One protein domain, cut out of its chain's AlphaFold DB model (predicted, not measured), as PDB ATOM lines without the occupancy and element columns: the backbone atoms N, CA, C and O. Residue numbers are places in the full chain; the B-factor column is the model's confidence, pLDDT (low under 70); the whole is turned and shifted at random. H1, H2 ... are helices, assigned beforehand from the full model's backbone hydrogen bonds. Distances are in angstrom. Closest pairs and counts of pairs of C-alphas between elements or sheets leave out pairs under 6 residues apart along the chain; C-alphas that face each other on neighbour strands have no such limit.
ATOM      1  N   GLY A 335      75.272 207.425 169.425       87.38
ATOM      2  CA  GLY A 335      76.553 206.719 169.281       87.38
ATOM      3  C   GLY A 335      77.737 207.406 169.975       87.38
ATOM      4  O   GLY A 335      78.536 206.733 170.628       87.38
ATOM      5  N   ASP A 336      77.825 208.739 169.917       86.50
ATOM      6  CA  ASP A 336      78.885 209.520 170.576       86.50
ATOM      7  C   ASP A 336      78.886 209.381 172.102       86.50
ATOM      8  O   ASP A 336      79.944 209.228 172.712       86.50
ATOM      9  N   ILE A 337      77.707 209.364 172.730       88.06
ATOM     10  CA  ILE A 337      77.576 209.194 174.184       88.06
ATOM     11  C   ILE A 337      77.967 207.766 174.581       88.06
ATOM     12  O   ILE A 337      78.612 207.560 175.612       88.06
ATOM     13  N   ILE A 338      77.644 206.771 173.745       90.62
ATOM     14  CA  ILE A 338      78.101 205.390 173.946       90.62
ATOM     15  C   ILE A 338      79.629 205.309 173.801       90.62
ATOM     16  O   ILE A 338      80.275 204.692 174.649       90.62
ATOM     17  N   ARG A 339      80.227 205.962 172.794       87.00
ATOM     18  CA  ARG A 339      81.688 206.032 172.613       87.00
ATOM     19  C   ARG A 339      82.373 206.671 173.822       87.00
ATOM     20  O   ARG A 339      83.311 206.082 174.360       87.00
ATOM     21  N   GLU A 340      81.915 207.847 174.244       84.06
ATOM     22  CA  GLU A 340      82.478 208.604 175.369       84.06
ATOM     23  C   GLU A 340      82.463 207.771 176.657       84.06
ATOM     24  O   GLU A 340      83.477 207.657 177.346       84.06
ATOM     25  N   ILE A 341      81.329 207.135 176.960       88.19
ATOM     26  CA  ILE A 341      81.150 206.389 178.205       88.19
ATOM     27  C   ILE A 341      81.814 205.011 178.141       88.19
ATOM     28  O   ILE A 341      82.632 204.695 179.001       88.19
ATOM     29  N   VAL A 342      81.527 204.186 177.130       89.50
ATOM     30  CA  VAL A 342      82.050 202.808 177.054       89.50
ATOM     31  C   VAL A 342      83.542 202.779 176.695       89.50
ATOM     32  O   VAL A 342      84.230 201.825 177.062       89.50
ATOM     33  N   GLY A 343      84.085 203.821 176.058       82.62
ATOM     34  CA  GLY A 343      85.531 203.998 175.861       82.62
ATOM     35  C   GLY A 343      86.233 204.638 177.064       82.62
ATOM     36  O   GLY A 343      87.410 204.367 177.314       82.62
ATOM     37  N   GLY A 344      85.500 205.448 177.835       82.50
ATOM     38  CA  GLY A 344      86.006 206.237 178.952       82.50
ATOM     39  C   GLY A 344      86.486 205.429 180.160       82.50
ATOM     40  O   GLY A 344      86.052 204.307 180.446       82.50
ATOM     41  N   ASP A 345      87.394 206.042 180.915       83.38
ATOM     42  CA  ASP A 345      88.052 205.428 182.071       83.38
ATOM     43  C   ASP A 345      87.147 205.296 183.305       83.38
ATOM     44  O   ASP A 345      87.357 204.405 184.127       83.38
ATOM     45  N   GLY A 346      86.123 206.148 183.430       81.94
ATOM     46  CA  GLY A 346      85.187 206.142 184.560       81.94
ATOM     47  C   GLY A 346      84.093 205.070 184.503       81.94
ATOM     48  O   GLY A 346      83.351 204.914 185.473       81.94
ATOM     49  N   PHE A 347      83.968 204.337 183.393       90.12
ATOM     50  CA  PHE A 347      82.932 203.320 183.205       90.12
ATOM     51  C   PHE A 347      83.266 202.016 183.938       90.12
ATOM     52  O   PHE A 347      84.289 201.378 183.686       90.12
ATOM     53  N   PHE A 348      82.387 201.617 184.859       91.75
ATOM     54  CA  PHE A 348      82.550 200.442 185.706       91.75
ATOM     55  C   PHE A 348      82.443 199.141 184.897       91.75
ATOM     56  O   PHE A 348      81.348 198.683 184.562       91.75
ATOM     57  N   ILE A 349      83.588 198.509 184.631       90.62
ATOM     58  CA  ILE A 349      83.667 197.234 183.911       90.62
ATOM     59  C   ILE A 349      84.841 196.380 184.409       90.62
ATOM     60  O   ILE A 349      85.890 196.900 184.790       90.62
ATOM     61  N   ASN A 350      84.685 195.050 184.463       87.62
ATOM     62  CA  ASN A 350      85.646 194.190 185.175       87.62
ATOM     63  C   ASN A 350      87.061 194.191 184.565       87.62
ATOM     64  O   ASN A 350      88.018 193.874 185.279       87.62
ATOM     65  N   GLY A 351      87.170 194.516 183.276       87.88
ATOM     66  CA  GLY A 351      88.393 194.613 182.482       87.88
ATOM     67  C   GLY A 351      88.061 194.798 180.996       87.88
ATOM     68  O   GLY A 351      86.891 194.822 180.608       87.88
ATOM     69  N   GLU A 352      89.085 194.899 180.152       89.38
ATOM     70  CA  GLU A 352      88.932 195.276 178.736       89.38
ATOM     71  C   GLU A 352      88.207 194.225 177.871       89.38
ATOM     72  O   GLU A 352      87.588 194.578 176.872       89.38
ATOM     73  N   TRP A 353      88.207 192.946 178.266       90.69
ATOM     74  CA  TRP A 353      87.439 191.899 177.571       90.69
ATOM     75  C   TRP A 353      85.932 192.135 177.659       90.69
ATOM     76  O   TRP A 353      85.240 192.117 176.646       90.69
ATOM     77  N   ASP A 354      85.439 192.412 178.866       90.75
ATOM     78  CA  ASP A 354      84.033 192.733 179.105       90.75
ATOM     79  C   ASP A 354      83.647 194.013 178.337       90.75
ATOM     80  O   ASP A 354      82.572 194.075 177.739       90.75
ATOM     81  N   ARG A 355      84.561 195.001 178.273       92.56
ATOM     82  CA  ARG A 355      84.405 196.239 177.482       92.56
ATOM     83  C   ARG A 355      84.258 195.941 175.985       92.56
ATOM     84  O   ARG A 355      83.349 196.473 175.354       92.56
ATOM     85  N   TRP A 356      85.079 195.043 175.434       93.44
ATOM     86  CA  TRP A 356      84.966 194.595 174.040       93.44
ATOM     87  C   TRP A 356      83.673 193.815 173.765       93.44
ATOM     88  O   TRP A 356      83.018 194.060 172.752       93.44
ATOM     89  N   VAL A 357      83.255 192.925 174.672       91.62
ATOM     90  CA  VAL A 357      81.987 192.183 174.538       91.62
ATOM     91  C   VAL A 357      80.784 193.133 174.557       91.62
ATOM     92  O   VAL A 357      79.869 192.955 173.754       91.62
ATOM     93  N   LEU A 358      80.787 194.166 175.411       92.19
ATOM     94  CA  LEU A 358      79.746 195.201 175.394       92.19
ATOM     95  C   LEU A 358      79.768 195.995 174.081       92.19
ATOM     96  O   LEU A 358      78.735 196.095 173.426       92.19
ATOM     97  N   ALA A 359      80.932 196.508 173.667       93.00
ATOM     98  CA  ALA A 359      81.066 197.289 172.437       93.00
ATOM     99  C   ALA A 359      80.601 196.503 171.195       93.00
ATOM    100  O   ALA A 359      79.878 197.051 170.364       93.00
ATOM    101  N   LYS A 360      80.921 195.201 171.103       92.62
ATOM    102  CA  LYS A 360      80.396 194.320 170.048       92.62
ATOM    103  C   LYS A 360      78.872 194.193 170.112       92.62
ATOM    104  O   LYS A 360      78.221 194.378 169.090       92.62
ATOM    105  N   ARG A 361      78.298 193.903 171.290       91.44
ATOM    106  CA  ARG A 361      76.838 193.748 171.461       91.44
ATOM    107  C   ARG A 361      76.070 195.017 171.081       91.44
ATOM    108  O   ARG A 361      75.022 194.910 170.455       91.44
ATOM    109  N   LEU A 362      76.590 196.196 171.428       92.69
ATOM    110  CA  LEU A 362      75.980 197.477 171.057       92.69
ATOM    111  C   LEU A 362      76.105 197.746 169.549       92.69
ATOM    112  O   LEU A 362      75.105 198.071 168.914       92.69
ATOM    113  N   LEU A 363      77.283 197.518 168.950       92.12
ATOM    114  CA  LEU A 363      77.473 197.671 167.504       92.12
ATOM    115  C   LEU A 363      76.569 196.730 166.694       92.12
ATOM    116  O   LEU A 363      75.863 197.192 165.804       92.12
ATOM    117  N   ASP A 364      76.550 195.431 167.006       90.75
ATOM    118  CA  ASP A 364      75.711 194.449 166.303       90.75
ATOM    119  C   ASP A 364      74.215 194.800 166.407       90.75
ATOM    120  O   ASP A 364      73.460 194.594 165.454       90.75
ATOM    121  N   ARG A 365      73.782 195.367 167.543       89.19
ATOM    122  CA  ARG A 365      72.398 195.804 167.771       89.19
ATOM    123  C   ARG A 365      72.038 197.044 166.949       89.19
ATOM    124  O   ARG A 365      71.017 197.021 166.265       89.19
ATOM    125  N   HIS A 366      72.884 198.077 166.937       91.44
ATOM    126  CA  HIS A 366      72.658 199.273 166.112       91.44
ATOM    127  C   HIS A 366      72.740 198.943 164.607       91.44
ATOM    128  O   HIS A 366      71.882 199.384 163.840       91.44
ATOM    129  N   LEU A 367      73.698 198.103 164.184       90.38
ATOM    130  CA  LEU A 367      73.792 197.611 162.802       90.38
ATOM    131  C   LEU A 367      72.534 196.841 162.388       90.38
ATOM    132  O   LEU A 367      72.061 197.025 161.272       90.38
ATOM    133  N   LYS A 368      71.971 196.004 163.270       87.69
ATOM    134  CA  LYS A 368      70.735 195.258 162.991       87.69
ATOM    135  C   LYS A 368      69.544 196.187 162.739       87.69
ATOM    136  O   LYS A 368      68.840 195.982 161.754       87.69
ATOM    137  N   THR A 369      69.340 197.199 163.583       88.25
ATOM    138  CA  THR A 369      68.254 198.181 163.416       88.25
ATOM    139  C   THR A 369      68.413 198.965 162.110       88.25
ATOM    140  O   THR A 369      67.532 198.932 161.253       88.25
ATOM    141  N   LEU A 370      69.580 199.579 161.894       89.06
ATOM    142  CA  LEU A 370      69.821 200.439 160.732       89.06
ATOM    143  C   LEU A 370      69.895 199.655 159.405       89.06
ATOM    144  O   LEU A 370      69.514 200.179 158.362       89.06
ATOM    145  N   ALA A 371      70.315 198.383 159.410       86.62
ATOM    146  CA  ALA A 371      70.283 197.533 158.212       86.62
ATOM    147  C   ALA A 371      68.857 197.110 157.805       86.62
ATOM    148  O   ALA A 371      68.615 196.846 156.622       86.62
ATOM    149  N   ILE A 372      67.916 197.056 158.756       86.06
ATOM    150  CA  ILE A 372      66.488 196.868 158.472       86.06
ATOM    151  C   ILE A 372      65.905 198.159 157.880       86.06
ATOM    152  O   ILE A 372      65.276 198.110 156.824       86.06
ATOM    153  N   GLU A 373      66.182 199.316 158.488       85.81
ATOM    154  CA  GLU A 373      65.721 200.628 157.999       85.81
ATOM    155  C   GLU A 373      66.270 200.964 156.597       85.81
ATOM    156  O   GLU A 373      65.535 201.445 155.737       85.81
ATOM    157  N   ALA A 374      67.531 200.617 156.312       83.00
ATOM    158  CA  ALA A 374      68.153 200.766 154.991       83.00
ATOM    159  C   ALA A 374      67.664 199.746 153.933       83.00
ATOM    160  O   ALA A 374      68.115 199.780 152.779       83.00
ATOM    161  N   GLY A 375      66.782 198.807 154.303       79.06
ATOM    162  CA  GLY A 375      66.279 197.759 153.412       79.06
ATOM    163  C   GLY A 375      67.371 196.811 152.901       79.06
ATOM    164  O   GLY A 375      67.341 196.405 151.736       79.06
ATOM    165  N   LEU A 376      68.372 196.506 153.737       79.19
ATOM    166  CA  LEU A 376      69.458 195.566 153.428       79.19
ATOM    167  C   LEU A 376      69.165 194.139 153.922       79.19
ATOM    168  O   LEU A 376      69.685 193.181 153.340       79.19
ATOM    169  N   VAL A 377      68.331 193.990 154.959       76.25
ATOM    170  CA  VAL A 377      67.923 192.697 155.534       76.25
ATOM    171  C   VAL A 377      66.419 192.683 155.826       76.25
ATOM    172  O   VAL A 377      65.901 193.598 156.461       76.25
ATOM    173  N   ASP A 378      65.724 191.625 155.399       74.44
ATOM    174  CA  ASP A 378      64.292 191.441 155.662       74.44
ATOM    175  C   ASP A 378      64.031 191.095 157.148       74.44
ATOM    176  O   ASP A 378      64.626 190.130 157.648       74.44
ATOM    177  N   PRO A 379      63.104 191.781 157.853       68.19
ATOM    178  CA  PRO A 379      62.842 191.553 159.283       68.19
ATOM    179  C   PRO A 379      62.504 190.099 159.645       68.19
ATOM    180  O   PRO A 379      62.859 189.621 160.720       68.19
ATOM    181  N   VAL A 380      61.825 189.394 158.736       65.88
ATOM    182  CA  VAL A 380      61.284 188.040 158.949       65.88
ATOM    183  C   VAL A 380      62.329 186.941 158.700       65.88
ATOM    184  O   VAL A 380      62.152 185.814 159.153       65.88
ATOM    185  N   SER A 381      63.439 187.229 158.007       58.66
ATOM    186  CA  SER A 381      64.421 186.204 157.613       58.66
ATOM    187  C   SER A 381      65.865 186.544 157.981       58.66
ATOM    188  O   SER A 381      66.779 186.370 157.171       58.66
ATOM    189  N   TRP A 382      66.098 186.941 159.237       61.53
ATOM    190  CA  TRP A 382      67.453 187.141 159.773       61.53
ATOM    191  C   TRP A 382      68.355 185.894 159.637       61.53
ATOM    192  O   TRP A 382      69.569 186.008 159.537       61.53
ATOM    193  N   SER A 383      67.787 184.688 159.529       51.97
ATOM    194  CA  SER A 383      68.531 183.450 159.234       51.97
ATOM    195  C   SER A 383      69.170 183.394 157.832       51.97
ATOM    196  O   SER A 383      69.923 182.464 157.543       51.97
ATOM    197  N   LYS A 384      68.896 184.373 156.956       53.84
ATOM    198  CA  LYS A 384      69.422 184.482 155.584       53.84
ATOM    199  C   LYS A 384      70.126 185.825 155.323       53.84
ATOM    200  O   LYS A 384      69.990 186.378 154.232       53.84
ATOM    201  N   VAL A 385      70.874 186.357 156.302       57.78
ATOM    202  CA  VAL A 385      71.632 187.620 156.154       57.78
ATOM    203  C   VAL A 385      72.431 187.636 154.844       57.78
ATOM    204  O   VAL A 385      73.281 186.773 154.602       57.78
ATOM    205  N   ARG A 386      72.200 188.654 154.008       60.97
ATOM    206  CA  ARG A 386      73.100 188.976 152.895       60.97
ATOM    207  C   ARG A 386      74.411 189.476 153.489       60.97
ATOM    208  O   ARG A 386      74.448 190.579 154.025       60.97
ATOM    209  N   LYS A 387      75.472 188.669 153.408       73.69
ATOM    210  CA  LYS A 387      76.806 189.078 153.863       73.69
ATOM    211  C   LYS A 387      77.233 190.373 153.171       73.69
ATOM    212  O   LYS A 387      77.061 190.499 151.956       73.69
ATOM    213  N   ALA A 388      77.811 191.294 153.935       77.25
ATOM    214  CA  ALA A 388      78.394 192.512 153.391       77.25
ATOM    215  C   ALA A 388      79.515 192.170 152.380       77.25
ATOM    216  O   ALA A 388      80.264 191.211 152.591       77.25
ATOM    217  N   PRO A 389      79.646 192.914 151.266       77.44
ATOM    218  CA  PRO A 389      80.626 192.601 150.233       77.44
ATOM    219  C   PRO A 389      82.049 192.953 150.694       77.44
ATOM    220  O   PRO A 389      82.347 194.124 150.935       77.44
ATOM    221  N   GLU A 390      82.945 191.959 150.750       76.75
ATOM    222  CA  GLU A 390      84.360 192.086 151.159       76.75
ATOM    223  C   GLU A 390      85.224 192.850 150.125       76.75
ATOM    224  O   GLU A 390      86.208 192.354 149.584       76.75
ATOM    225  N   THR A 391      84.831 194.086 149.816       79.75
ATOM    226  CA  THR A 391      85.527 194.997 148.899       79.75
ATOM    227  C   THR A 391      86.497 195.895 149.660       79.75
ATOM    228  O   THR A 391      86.209 196.327 150.776       79.75
ATOM    229  N   ALA A 392      87.635 196.226 149.038       71.75
ATOM    230  CA  ALA A 392      88.663 197.074 149.650       71.75
ATOM    231  C   ALA A 392      88.102 198.426 150.135       71.75
ATOM    232  O   ALA A 392      88.396 198.843 151.250       71.75
ATOM    233  N   ASN A 393      87.222 199.058 149.350       75.94
ATOM    234  CA  ASN A 393      86.594 200.333 149.702       75.94
ATOM    235  C   ASN A 393      85.724 200.222 150.968       75.94
ATOM    236  O   ASN A 393      85.779 201.106 151.820       75.94
ATOM    237  N   LEU A 394      84.948 199.138 151.123       80.38
ATOM    238  CA  LEU A 394      84.134 198.939 152.325       80.38
ATOM    239  C   LEU A 394      85.005 198.616 153.547       80.38
ATOM    240  O   LEU A 394      84.711 199.097 154.633       80.38
ATOM    241  N   MET A 395      86.103 197.873 153.371       81.00
ATOM    242  CA  MET A 395      87.073 197.620 154.446       81.00
ATOM    243  C   MET A 395      87.794 198.904 154.887       81.00
ATOM    244  O   MET A 395      87.974 199.111 156.084       81.00
ATOM    245  N   ALA A 396      88.145 199.794 153.951       77.56
ATOM    246  CA  ALA A 396      88.711 201.105 154.268       77.56
ATOM    247  C   ALA A 396      87.717 201.955 155.079       77.56
ATOM    248  O   ALA A 396      88.053 202.407 156.166       77.56
ATOM    249  N   VAL A 397      86.460 202.069 154.632       78.88
ATOM    250  CA  VAL A 397      85.385 202.745 155.391       78.88
ATOM    251  C   VAL A 397      85.117 202.072 156.751       78.88
ATOM    252  O   VAL A 397      84.787 202.747 157.721       78.88
ATOM    253  N   ARG A 398      85.280 200.748 156.867       83.00
ATOM    254  CA  ARG A 398      85.027 200.001 158.112       83.00
ATOM    255  C   ARG A 398      86.105 200.199 159.185       83.00
ATOM    256  O   ARG A 398      85.783 200.035 160.365       83.00
ATOM    257  N   PHE A 399      87.347 200.514 158.810       81.25
ATOM    258  CA  PHE A 399      88.481 200.587 159.745       81.25
ATOM    259  C   PHE A 399      89.151 201.958 159.832       81.25
ATOM    260  O   PHE A 399      89.581 202.343 160.913       81.25
ATOM    261  N   ASP A 400      89.194 202.729 158.752       73.38
ATOM    262  CA  ASP A 400      89.888 204.015 158.704       73.38
ATOM    263  C   ASP A 400      88.897 205.178 158.928       73.38
ATOM    264  O   ASP A 400      87.764 205.170 158.436       73.38
ATOM    265  N   SER A 401      89.276 206.155 159.757       69.81
ATOM    266  CA  SER A 401      88.451 207.329 160.084       69.81
ATOM    267  C   SER A 401      88.574 208.456 159.048       69.81
ATOM    268  O   SER A 401      87.622 209.203 158.836       69.81
ATOM    269  N   VAL A 402      89.703 208.550 158.343       69.62
ATOM    270  CA  VAL A 402      89.919 209.487 157.232       69.62
ATOM    271  C   VAL A 402      89.100 209.050 156.018       69.62
ATOM    272  O   VAL A 402      88.413 209.871 155.410       69.62
ATOM    273  N   TYR A 403      89.067 207.749 155.710       71.69
ATOM    274  CA  TYR A 403      88.222 207.234 154.623       71.69
ATOM    275  C   TYR A 403      86.720 207.394 154.895       71.69
ATOM    276  O   TYR A 403      85.972 207.600 153.944       71.69
ATOM    277  N   ARG A 404      86.261 207.369 156.157       73.38
ATOM    278  CA  ARG A 404      84.858 207.681 156.506       73.38
ATOM    279  C   ARG A 404      84.500 209.139 156.233       73.38
ATOM    280  O   ARG A 404      83.574 209.388 155.461       73.38
ATOM    281  N   LYS A 405      85.295 210.080 156.758       69.75
ATOM    282  CA  LYS A 405      85.167 211.525 156.479       69.75
ATOM    283  C   LYS A 405      85.142 211.803 154.966       69.75
ATOM    284  O   LYS A 405      84.267 212.508 154.468       69.75
ATOM    285  N   ASN A 406      86.054 211.182 154.215       71.00
ATOM    286  CA  ASN A 406      86.150 211.357 152.762       71.00
ATOM    287  C   ASN A 406      84.999 210.682 151.991       71.00
ATOM    288  O   ASN A 406      84.563 211.212 150.969       71.00
ATOM    289  N   ALA A 407      84.475 209.546 152.460       67.44
ATOM    290  CA  ALA A 407      83.332 208.872 151.838       67.44
ATOM    291  C   ALA A 407      82.041 209.698 151.959       67.44
ATOM    292  O   ALA A 407      81.312 209.817 150.973       67.44
ATOM    293  N   MET A 408      81.801 210.333 153.117       61.81
ATOM    294  CA  MET A 408      80.708 211.302 153.289       61.81
ATOM    295  C   MET A 408      80.825 212.475 152.305       61.81
ATOM    296  O   MET A 408      79.834 212.883 151.705       61.81
ATOM    297  N   ALA A 409      82.038 213.006 152.119       61.81
ATOM    298  CA  ALA A 409      82.275 214.197 151.303       61.81
ATOM    299  C   ALA A 409      82.232 213.955 149.780       61.81
ATOM    300  O   ALA A 409      82.002 214.897 149.025       61.81
ATOM    301  N   THR A 410      82.488 212.728 149.309       58.97
ATOM    302  CA  THR A 410      82.702 212.456 147.871       58.97
ATOM    303  C   THR A 410      81.521 211.812 147.146       58.97
ATOM    304  O   THR A 410      81.418 211.989 145.934       58.97
ATOM    305  N   GLY A 411      80.643 211.066 147.830       56.97
ATOM    306  CA  GLY A 411      79.383 210.511 147.288       56.97
ATOM    307  C   GLY A 411      79.483 209.504 146.121       56.97
ATOM    308  O   GLY A 411      78.511 208.822 145.807       56.97
ATOM    309  N   ALA A 412      80.646 209.364 145.481       49.59
ATOM    310  CA  ALA A 412      80.848 208.657 144.214       49.59
ATOM    311  C   ALA A 412      81.028 207.129 144.363       49.59
ATOM    312  O   ALA A 412      81.940 206.531 143.788       49.59
ATOM    313  N   ALA A 413      80.160 206.481 145.142       58.16
ATOM    314  CA  ALA A 413      80.119 205.025 145.274       58.16
ATOM    315  C   ALA A 413      79.120 204.399 144.277       58.16
ATOM    316  O   ALA A 413      78.024 204.934 144.123       58.16
ATOM    317  N   PRO A 414      79.421 203.240 143.652       65.12
ATOM    318  CA  PRO A 414      78.452 202.528 142.817       65.12
ATOM    319  C   PRO A 414      77.174 202.172 143.593       65.12
ATOM    320  O   PRO A 414      77.258 201.754 144.749       65.12
ATOM    321  N   ASP A 415      76.009 202.258 142.946       60.75
ATOM    322  CA  ASP A 415      74.667 202.187 143.556       60.75
ATOM    323  C   ASP A 415      74.469 201.023 144.549       60.75
ATOM    324  O   ASP A 415      73.849 201.177 145.604       60.75
ATOM    325  N   GLY A 416      75.020 199.845 144.231       68.56
ATOM    326  CA  GLY A 416      74.935 198.648 145.076       68.56
ATOM    327  C   GLY A 416      75.832 198.668 146.322       68.56
ATOM    328  O   GLY A 416      75.562 197.936 147.273       68.56
ATOM    329  N   LEU A 417      76.882 199.496 146.339       76.38
ATOM    330  CA  LEU A 417      77.807 199.669 147.466       76.38
ATOM    331  C   LEU A 417      77.451 200.892 148.324       76.38
ATOM    332  O   LEU A 417      77.682 200.869 149.533       76.38
ATOM    333  N   HIS A 418      76.837 201.925 147.732       80.50
ATOM    334  CA  HIS A 418      76.452 203.164 148.419       80.50
ATOM    335  C   HIS A 418      75.642 202.909 149.701       80.50
ATOM    336  O   HIS A 418      75.912 203.516 150.734       80.50
ATOM    337  N   ARG A 419      74.686 201.965 149.684       81.19
ATOM    338  CA  ARG A 419      73.884 201.618 150.878       81.19
ATOM    339  C   ARG A 419      74.719 201.031 152.022       81.19
ATOM    340  O   ARG A 419      74.446 201.326 153.178       81.19
ATOM    341  N   TRP A 420      75.745 200.235 151.714       83.75
ATOM    342  CA  TRP A 420      76.646 199.673 152.726       83.75
ATOM    343  C   TRP A 420      77.575 200.740 153.308       83.75
ATOM    344  O   TRP A 420      77.762 200.792 154.519       83.75
ATOM    345  N   ILE A 421      78.110 201.629 152.465       84.69
ATOM    346  CA  ILE A 421      78.926 202.764 152.921       84.69
ATOM    347  C   ILE A 421      78.087 203.689 153.812       84.69
ATOM    348  O   ILE A 421      78.525 204.024 154.909       84.69
ATOM    349  N   SER A 422      76.857 204.016 153.402       85.00
ATOM    350  CA  SER A 422      75.909 204.833 154.176       85.00
ATOM    351  C   SER A 422      75.526 204.223 155.532       85.00
ATOM    352  O   SER A 422      75.203 204.968 156.450       85.00
ATOM    353  N   LEU A 423      75.564 202.892 155.679       88.31
ATOM    354  CA  LEU A 423      75.318 202.212 156.955       88.31
ATOM    355  C   LEU A 423      76.507 202.374 157.919       88.31
ATOM    356  O   LEU A 423      76.322 202.758 159.070       88.31
ATOM    357  N   TYR A 424      77.734 202.121 157.450       87.38
ATOM    358  CA  TYR A 424      78.941 202.232 158.284       87.38
ATOM    359  C   TYR A 424      79.445 203.681 158.477       87.38
ATOM    360  O   TYR A 424      80.325 203.910 159.303       87.38
ATOM    361  N   THR A 425      78.863 204.651 157.761       86.75
ATOM    362  CA  THR A 425      79.024 206.107 157.977       86.75
ATOM    363  C   THR A 425      77.819 206.750 158.680       86.75
ATOM    364  O   THR A 425      77.757 207.970 158.793       86.75
ATOM    365  N   HIS A 426      76.852 205.969 159.181       88.56
ATOM    366  CA  HIS A 426      75.747 206.524 159.966       88.56
ATOM    367  C   HIS A 426      76.272 207.127 161.290       88.56
ATOM    368  O   HIS A 426      77.105 206.477 161.933       88.56
ATOM    369  N   PRO A 427      75.789 208.300 161.752       86.50
ATOM    370  CA  PRO A 427      76.297 208.966 162.959       86.50
ATOM    371  C   PRO A 427      76.179 208.137 164.248       86.50
ATOM    372  O   PRO A 427      76.979 208.319 165.155       86.50
ATOM    373  N   ASP A 428      75.257 207.173 164.334       88.69
ATOM    374  CA  ASP A 428      75.208 206.232 165.470       88.69
ATOM    375  C   ASP A 428      76.149 205.022 165.341       88.69
ATOM    376  O   ASP A 428      76.395 204.330 166.327       88.69
ATOM    377  N   ILE A 429      76.668 204.738 164.142       90.75
ATOM    378  CA  ILE A 429      77.574 203.608 163.881       90.75
ATOM    379  C   ILE A 429      79.029 204.056 163.915       90.75
ATOM    380  O   ILE A 429      79.842 203.397 164.561       90.75
ATOM    381  N   GLU A 430      79.370 205.172 163.267       87.19
ATOM    382  CA  GLU A 430      80.749 205.660 163.194       87.19
ATOM    383  C   GLU A 430      81.428 205.757 164.580       87.19
ATOM    384  O   GLU A 430      82.509 205.172 164.732       87.19
ATOM    385  N   PRO A 431      80.822 206.364 165.621       87.62
ATOM    386  CA  PRO A 431      81.418 206.431 166.952       87.62
ATOM    387  C   PRO A 431      81.594 205.057 167.607       87.62
ATOM    388  O   PRO A 431      82.551 204.874 168.356       87.62
ATOM    389  N   LEU A 432      80.737 204.074 167.298       90.06
ATOM    390  CA  LEU A 432      80.869 202.690 167.770       90.06
ATOM    391  C   LEU A 432      81.994 201.932 167.044       90.06
ATOM    392  O   LEU A 432      82.668 201.101 167.654       90.06
ATOM    393  N   LEU A 433      82.255 202.244 165.769       89.06
ATOM    394  CA  LEU A 433      83.435 201.731 165.066       89.06
ATOM    395  C   LEU A 433      84.721 202.305 165.674       89.06
ATOM    396  O   LEU A 433      85.680 201.565 165.883       89.06
ATOM    397  N   VAL A 434      84.740 203.605 165.999       83.56
ATOM    398  CA  VAL A 434      85.905 204.216 166.659       83.56
ATOM    399  C   VAL A 434      86.020 203.789 168.129       83.56
ATOM    400  O   VAL A 434      87.128 203.625 168.617       83.56
ATOM    401  N   LEU A 435      84.922 203.506 168.837       85.75
ATOM    402  CA  LEU A 435      84.946 202.904 170.180       85.75
ATOM    403  C   LEU A 435      85.730 201.582 170.204       85.75
ATOM    404  O   LEU A 435      86.422 201.306 171.182       85.75
ATOM    405  N   LEU A 436      85.643 200.779 169.140       88.50
ATOM    406  CA  LEU A 436      86.418 199.545 169.026       88.50
ATOM    407  C   LEU A 436      87.913 199.818 168.805       88.50
ATOM    408  O   LEU A 436      88.725 199.201 169.480       88.50
ATOM    409  N   ASP A 437      88.283 200.747 167.921       80.69
ATOM    410  CA  ASP A 437      89.692 201.043 167.606       80.69
ATOM    411  C   ASP A 437      90.405 201.864 168.700       80.69
ATOM    412  O   ASP A 437      91.498 201.529 169.150       80.69
ATOM    413  N   GLU A 438      89.749 202.914 169.196       77.62
ATOM    414  CA  GLU A 438      90.306 203.884 170.141       77.62
ATOM    415  C   GLU A 438      89.934 203.631 171.612       77.62
ATOM    416  O   GLU A 438      90.630 204.108 172.517       77.62
ATOM    417  N   GLY A 439      88.814 202.961 171.888       76.81
ATOM    418  CA  GLY A 439      88.244 202.875 173.239       76.81
ATOM    419  C   GLY A 439      88.709 201.680 174.072       76.81
ATOM    420  O   GLY A 439      88.401 201.627 175.264       76.81
ATOM    421  N   ILE A 440      89.425 200.721 173.476       88.31
ATOM    422  CA  ILE A 440      89.750 199.420 174.084       88.31
ATOM    423  C   ILE A 440      91.266 199.208 174.119       88.31
ATOM    424  O   ILE A 440      91.962 199.304 173.111       88.31
ATOM    425  N   HIS A 441      91.803 198.881 175.292       89.19
ATOM    426  CA  HIS A 441      93.241 198.720 175.500       89.19
ATOM    427  C   HIS A 441      93.669 197.262 175.258       89.19
ATOM    428  O   HIS A 441      93.955 196.519 176.198       89.19
ATOM    429  N   TYR A 442      93.721 196.847 173.985       89.56
ATOM    430  CA  TYR A 442      93.977 195.458 173.551       89.56
ATOM    431  C   TYR A 442      95.246 194.798 174.126       89.56
ATOM    432  O   TYR A 442      95.272 193.581 174.293       89.56
ATOM    433  N   ILE A 443      96.274 195.578 174.480       87.69
ATOM    434  CA  ILE A 443      97.480 195.097 175.183       87.69
ATOM    435  C   ILE A 443      97.154 194.395 176.520       87.69
ATOM    436  O   ILE A 443      97.911 193.536 176.960       87.69
ATOM    437  N   HIS A 444      96.018 194.695 177.158       88.12
ATOM    438  CA  HIS A 444      95.625 194.134 178.458       88.12
ATOM    439  C   HIS A 444      94.696 192.907 178.346       88.12
ATOM    440  O   HIS A 444      93.987 192.581 179.299       88.12
ATOM    441  N   LEU A 445      94.678 192.237 177.185       89.38
ATOM    442  CA  LEU A 445      93.891 191.028 176.905       89.38
ATOM    443  C   LEU A 445      94.762 189.766 176.811       89.38
ATOM    444  O   LEU A 445      95.888 189.806 176.319       89.38
ATOM    445  N   ASP A 446      94.210 188.616 177.201       86.25
ATOM    446  CA  ASP A 446      94.878 187.322 177.037       86.25
ATOM    447  C   ASP A 446      95.074 186.967 175.553       86.25
ATOM    448  O   ASP A 446      94.241 187.287 174.700       86.25
ATOM    449  N   PHE A 447      96.111 186.180 175.242       86.19
ATOM    450  CA  PHE A 447      96.331 185.640 173.892       86.19
ATOM    451  C   PHE A 447      95.100 184.890 173.340       86.19
ATOM    452  O   PHE A 447      94.770 185.028 172.164       86.19
ATOM    453  N   GLU A 448      94.377 184.141 174.184       85.12
ATOM    454  CA  GLU A 448      93.124 183.470 173.798       85.12
ATOM    455  C   GLU A 448      92.033 184.461 173.364       85.12
ATOM    456  O   GLU A 448      91.308 184.210 172.402       85.12
ATOM    457  N   GLN A 449      91.926 185.598 174.058       88.94
ATOM    458  CA  GLN A 449      90.944 186.643 173.769       88.94
ATOM    459  C   GLN A 449      91.297 187.359 172.466       88.94
ATOM    460  O   GLN A 449      90.438 187.510 171.602       88.94
ATOM    461  N   LEU A 450      92.569 187.714 172.279       89.81
ATOM    462  CA  LEU A 450      93.083 188.293 171.036       89.81
ATOM    463  C   LEU A 450      92.875 187.350 169.834       89.81
ATOM    464  O   LEU A 450      92.412 187.780 168.776       89.81
ATOM    465  N   GLN A 451      93.112 186.047 170.009       87.94
ATOM    466  CA  GLN A 451      92.876 185.031 168.978       87.94
ATOM    467  C   GLN A 451      91.377 184.795 168.690       87.94
ATOM    468  O   GLN A 451      91.026 184.470 167.552       87.94
ATOM    469  N   TYR A 452      90.482 184.990 169.668       89.88
ATOM    470  CA  TYR A 452      89.033 185.020 169.425       89.88
ATOM    471  C   TYR A 452      88.624 186.283 168.650       89.88
ATOM    472  O   TYR A 452      87.939 186.176 167.636       89.88
ATOM    473  N   ILE A 453      89.108 187.465 169.050       90.62
ATOM    474  CA  ILE A 453      88.820 188.752 168.386       90.62
ATOM    475  C   ILE A 453      89.238 188.720 166.906       90.62
ATOM    476  O   ILE A 453      88.501 189.211 166.054       90.62
ATOM    477  N   ARG A 454      90.349 188.047 166.578       88.94
ATOM    478  CA  ARG A 454      90.802 187.806 165.194       88.94
ATOM    479  C   ARG A 454      89.780 187.049 164.333       88.94
ATOM    480  O   ARG A 454      89.626 187.297 163.134       88.94
ATOM    481  N   ARG A 455      89.079 186.092 164.947       89.94
ATOM    482  CA  ARG A 455      88.060 185.245 164.306       89.94
ATOM    483  C   ARG A 455      86.670 185.876 164.335       89.94
ATOM    484  O   ARG A 455      85.860 185.570 163.467       89.94
ATOM    485  N   ALA A 456      86.409 186.767 165.291       89.06
ATOM    486  CA  ALA A 456      85.130 187.439 165.451       89.06
ATOM    487  C   ALA A 456      84.736 188.244 164.202       89.06
ATOM    488  O   ALA A 456      85.567 188.885 163.546       89.06
ATOM    489  N   ARG A 457      83.440 188.219 163.892       88.19
ATOM    490  CA  ARG A 457      82.803 188.989 162.819       88.19
ATOM    491  C   ARG A 457      81.644 189.809 163.379       88.19
ATOM    492  O   ARG A 457      81.084 189.437 164.416       88.19
ATOM    493  N   ASP A 458      81.325 190.922 162.731       88.75
ATOM    494  CA  ASP A 458      80.083 191.650 162.999       88.75
ATOM    495  C   ASP A 458      78.869 190.862 162.474       88.75
ATOM    496  O   ASP A 458      79.009 189.849 161.778       88.75
ATOM    497  N   ILE A 459      77.665 191.311 162.825       86.69
ATOM    498  CA  ILE A 459      76.409 190.640 162.462       86.69
ATOM    499  C   ILE A 459      76.132 190.588 160.939       86.69
ATOM    500  O   ILE A 459      75.216 189.890 160.504       86.69
ATOM    501  N   LEU A 460      76.930 191.295 160.126       86.62
ATOM    502  CA  LEU A 460      76.847 191.369 158.661       86.62
ATOM    503  C   LEU A 460      77.989 190.594 157.966       86.62
ATOM    504  O   LEU A 460      77.967 190.412 156.746       86.62
ATOM    505  N   GLY A 461      78.946 190.071 158.739       83.00
ATOM    506  CA  GLY A 461      80.006 189.164 158.303       83.00
ATOM    507  C   GLY A 461      81.400 189.786 158.169       83.00
ATOM    508  O   GLY A 461      82.335 189.041 157.873       83.00
ATOM    509  N   LEU A 462      81.575 191.090 158.404       88.75
ATOM    510  CA  LEU A 462      82.883 191.750 158.293       88.75
ATOM    511  C   LEU A 462      83.777 191.464 159.518       88.75
ATOM    512  O   LEU A 462      83.266 191.219 160.614       88.75
ATOM    513  N   PRO A 463      85.120 191.487 159.381       89.12
ATOM    514  CA  PRO A 463      86.040 191.426 160.521       89.12
ATOM    515  C   PRO A 463      85.744 192.509 161.568       89.12
ATOM    516  O   PRO A 463      85.508 193.666 161.236       89.12
ATOM    517  N   MET A 464      85.769 192.133 162.853       88.56
ATOM    518  CA  MET A 464      85.529 193.084 163.949       88.56
ATOM    519  C   MET A 464      86.648 194.123 164.081       88.56
ATOM    520  O   MET A 464      86.352 195.295 164.306       88.56
ATOM    521  N   MET A 465      87.899 193.669 163.939       88.38
ATOM    522  CA  MET A 465      89.145 194.441 163.996       88.38
ATOM    523  C   MET A 465      90.134 193.902 162.948       88.38
ATOM    524  O   MET A 465      90.056 192.715 162.613       88.38
ATOM    525  N   PRO A 466      91.081 194.719 162.452       87.62
ATOM    526  CA  PRO A 466      92.116 194.258 161.536       87.62
ATOM    527  C   PRO A 466      93.232 193.508 162.283       87.62
ATOM    528  O   PRO A 466      93.592 193.856 163.411       87.62
ATOM    529  N   ASP A 467      93.850 192.527 161.617       84.06
ATOM    530  CA  ASP A 467      94.958 191.720 162.163       84.06
ATOM    531  C   ASP A 467      96.113 192.574 162.727       84.06
ATOM    532  O   ASP A 467      96.748 192.173 163.704       84.06
ATOM    533  N   LYS A 468      96.352 193.772 162.164       83.00
ATOM    534  CA  LYS A 468      97.417 194.699 162.588       83.00
ATOM    535  C   LYS A 468      97.244 195.199 164.030       83.00
ATOM    536  O   LYS A 468      98.223 195.272 164.765       83.00
ATOM    537  N   VAL A 469      96.018 195.477 164.483       84.25
ATOM    538  CA  VAL A 469      95.766 195.884 165.885       84.25
ATOM    539  C   VAL A 469      96.102 194.737 166.843       84.25
ATOM    540  O   VAL A 469      96.681 194.952 167.908       84.25
ATOM    541  N   ILE A 470      95.824 193.499 166.430       86.00
ATOM    542  CA  ILE A 470      96.082 192.294 167.221       86.00
ATOM    543  C   ILE A 470      97.585 191.989 167.285       86.00
ATOM    544  O   ILE A 470      98.096 191.690 168.364       86.00
ATOM    545  N   SER A 471      98.325 192.125 166.176       86.06
ATOM    546  CA  SER A 471      99.789 192.019 166.211       86.06
ATOM    547  C   SER A 471     100.423 193.125 167.052       86.06
ATOM    548  O   SER A 471     101.327 192.839 167.831       86.06
ATOM    549  N   ASN A 472      99.932 194.363 166.956       85.12
ATOM    550  CA  ASN A 472     100.467 195.490 167.722       85.12
ATOM    551  C   ASN A 472     100.226 195.309 169.230       85.12
ATOM    552  O   ASN A 472     101.129 195.566 170.023       85.12
ATOM    553  N   ALA A 473      99.062 194.789 169.636       86.69
ATOM    554  CA  ALA A 473      98.789 194.428 171.027       86.69
ATOM    555  C   ALA A 473      99.793 193.394 171.571       86.69
ATOM    556  O   ALA A 473     100.346 193.589 172.654       86.69
ATOM    557  N   LEU A 474     100.080 192.335 170.804       87.88
ATOM    558  CA  LEU A 474     101.058 191.305 171.178       87.88
ATOM    559  C   LEU A 474     102.499 191.844 171.207       87.88
ATOM    560  O   LEU A 474     103.258 191.504 172.115       87.88
ATOM    561  N   TRP A 475     102.875 192.718 170.268       87.56
ATOM    562  CA  TRP A 475     104.181 193.387 170.283       87.56
ATOM    563  C   TRP A 475     104.352 194.271 171.518       87.56
ATOM    564  O   TRP A 475     105.340 194.114 172.233       87.56
ATOM    565  N   MET A 476     103.369 195.118 171.841       85.56
ATOM    566  CA  MET A 476     103.415 195.956 173.045       85.56
ATOM    567  C   MET A 476     103.445 195.123 174.340       85.56
ATOM    568  O   MET A 476     104.142 195.493 175.283       85.56
ATOM    569  N   GLN A 477     102.758 193.971 174.397       87.12
ATOM    570  CA  GLN A 477     102.875 193.034 175.527       87.12
ATOM    571  C   GLN A 477     104.310 192.520 175.700       87.12
ATOM    572  O   GLN A 477     104.815 192.458 176.825       87.12
ATOM    573  N   MET A 478     104.972 192.141 174.603       87.50
ATOM    574  CA  MET A 478     106.348 191.637 174.640       87.50
ATOM    575  C   MET A 478     107.357 192.740 174.957       87.50
ATOM    576  O   MET A 478     108.255 192.512 175.763       87.50
ATOM    577  N   GLU A 479     107.176 193.943 174.416       87.25
ATOM    578  CA  GLU A 479     108.039 195.088 174.708       87.25
ATOM    579  C   GLU A 479     107.923 195.524 176.179       87.25
ATOM    580  O   GLU A 479     108.940 195.687 176.854       87.25
ATOM    581  N   LEU A 480     106.701 195.628 176.721       85.62
ATOM    582  CA  LEU A 480     106.475 195.941 178.136       85.62
ATOM    583  C   LEU A 480     107.088 194.869 179.051       85.62
ATOM    584  O   LEU A 480     107.751 195.199 180.035       85.62
ATOM    585  N   ARG A 481     106.920 193.583 178.713       86.88
ATOM    586  CA  ARG A 481     107.565 192.466 179.420       86.88
ATOM    587  C   ARG A 481     109.091 192.578 179.380       86.88
ATOM    588  O   ARG A 481     109.733 192.413 180.414       86.88
ATOM    589  N   GLN A 482     109.669 192.849 178.211       86.94
ATOM    590  CA  GLN A 482     111.113 192.978 178.026       86.94
ATOM    591  C   GLN A 482     111.673 194.181 178.795       86.94
ATOM    592  O   GLN A 482     112.711 194.056 179.437       86.94
ATOM    593  N   LYS A 483     110.968 195.319 178.808       86.19
ATOM    594  CA  LYS A 483     111.342 196.496 179.606       86.19
ATOM    595  C   LYS A 483     111.307 196.215 181.111       86.19
ATOM    596  O   LYS A 483     112.208 196.662 181.809       86.19
ATOM    597  N   VAL A 484     110.343 195.431 181.606       85.75
ATOM    598  CA  VAL A 484     110.311 195.004 183.021       85.75
ATOM    599  C   VAL A 484     111.436 194.020 183.354       85.75
ATOM    600  O   VAL A 484     112.089 194.190 184.375       85.75
ATOM    601  N   LEU A 485     111.701 193.026 182.499       85.31
ATOM    602  CA  LEU A 485     112.769 192.039 182.725       85.31
ATOM    603  C   LEU A 485     114.189 192.620 182.599       85.31
ATOM    604  O   LEU A 485     115.118 192.068 183.182       85.31
ATOM    605  N   ASN A 486     114.359 193.717 181.855       86.81
ATOM    606  CA  ASN A 486     115.647 194.390 181.668       86.81
ATOM    607  C   ASN A 486     115.882 195.565 182.641       86.81
ATOM    608  O   ASN A 486     116.960 196.163 182.608       86.81
ATOM    609  N   ALA A 487     114.897 195.934 183.465       83.56
ATOM    610  CA  ALA A 487     115.040 197.011 184.442       83.56
ATOM    611  C   ALA A 487     115.904 196.559 185.628       83.56
ATOM    612  O   ALA A 487     115.760 195.440 186.119       83.56
TER     613      ALA A 487
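This is residues 335 to 487 of the 1265 residues of the protein "BTB domain-containing protein" of Aureobasidium pullulans (UniProt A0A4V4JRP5). The long helix H2 and the short helices H1 and H6 lie side by side in a triangle, with H3, H4 and H5 grouped toward one end and the hairpin of H7 and H8 toward the other. H8 makes much of the length, and residues 481 to 487 stick out. The printed part has 153 residues with eight named helices, H1 to H8 in order, and no named strand: all helix. It is compact, with a radius of gyration of the C-alphas of 16.9 A, yet elongated, spanning 58 by 29 by 28 A.

H2, residues 352 to 373, touches H6, residues 430 to 438, with residues 356 to 363 alone, opposite ways at a shallow tilt of 21 degrees; the closest C-alphas, of Leu 363 and Leu 432, are 6.1 A apart. H1, residues 335 to 343, touches H6 the same way at a shallow tilt of 19 degrees, closest at C-alphas 339 and 435, 5.1 A. H3, residues 392 to 399, touches H5, residues 415 to 424, closest at C-alphas 398 and 424, 6.5 A. H4, residues 401 to 410, touches H3 only at the corner, closest at C-alphas 397 and 404, 5.1 A. H7, residues 447 to 455, and H8, residues 467 to 485, form a hairpin, closest at C-alphas 450 and 470, 6.3 A. Every O i to N i+4 pair is within hydrogen-bond range in H1, H2, H3, H4, H6 and H8, against 4 of 6 in H5 and 4 of 5 in H7.

H2 measures 31.6 A from C-alpha 352 at (88.932, 195.276, 178.736); H8 measures 27.2 A, ending at C-alpha 485, (112.769, 192.039, 182.725).

The printed part has no cut. The links H2 to H3 and H7 to H8 are long. Confidence is under 70 at 21 residues, among them 379 to 386 and 407 to 416.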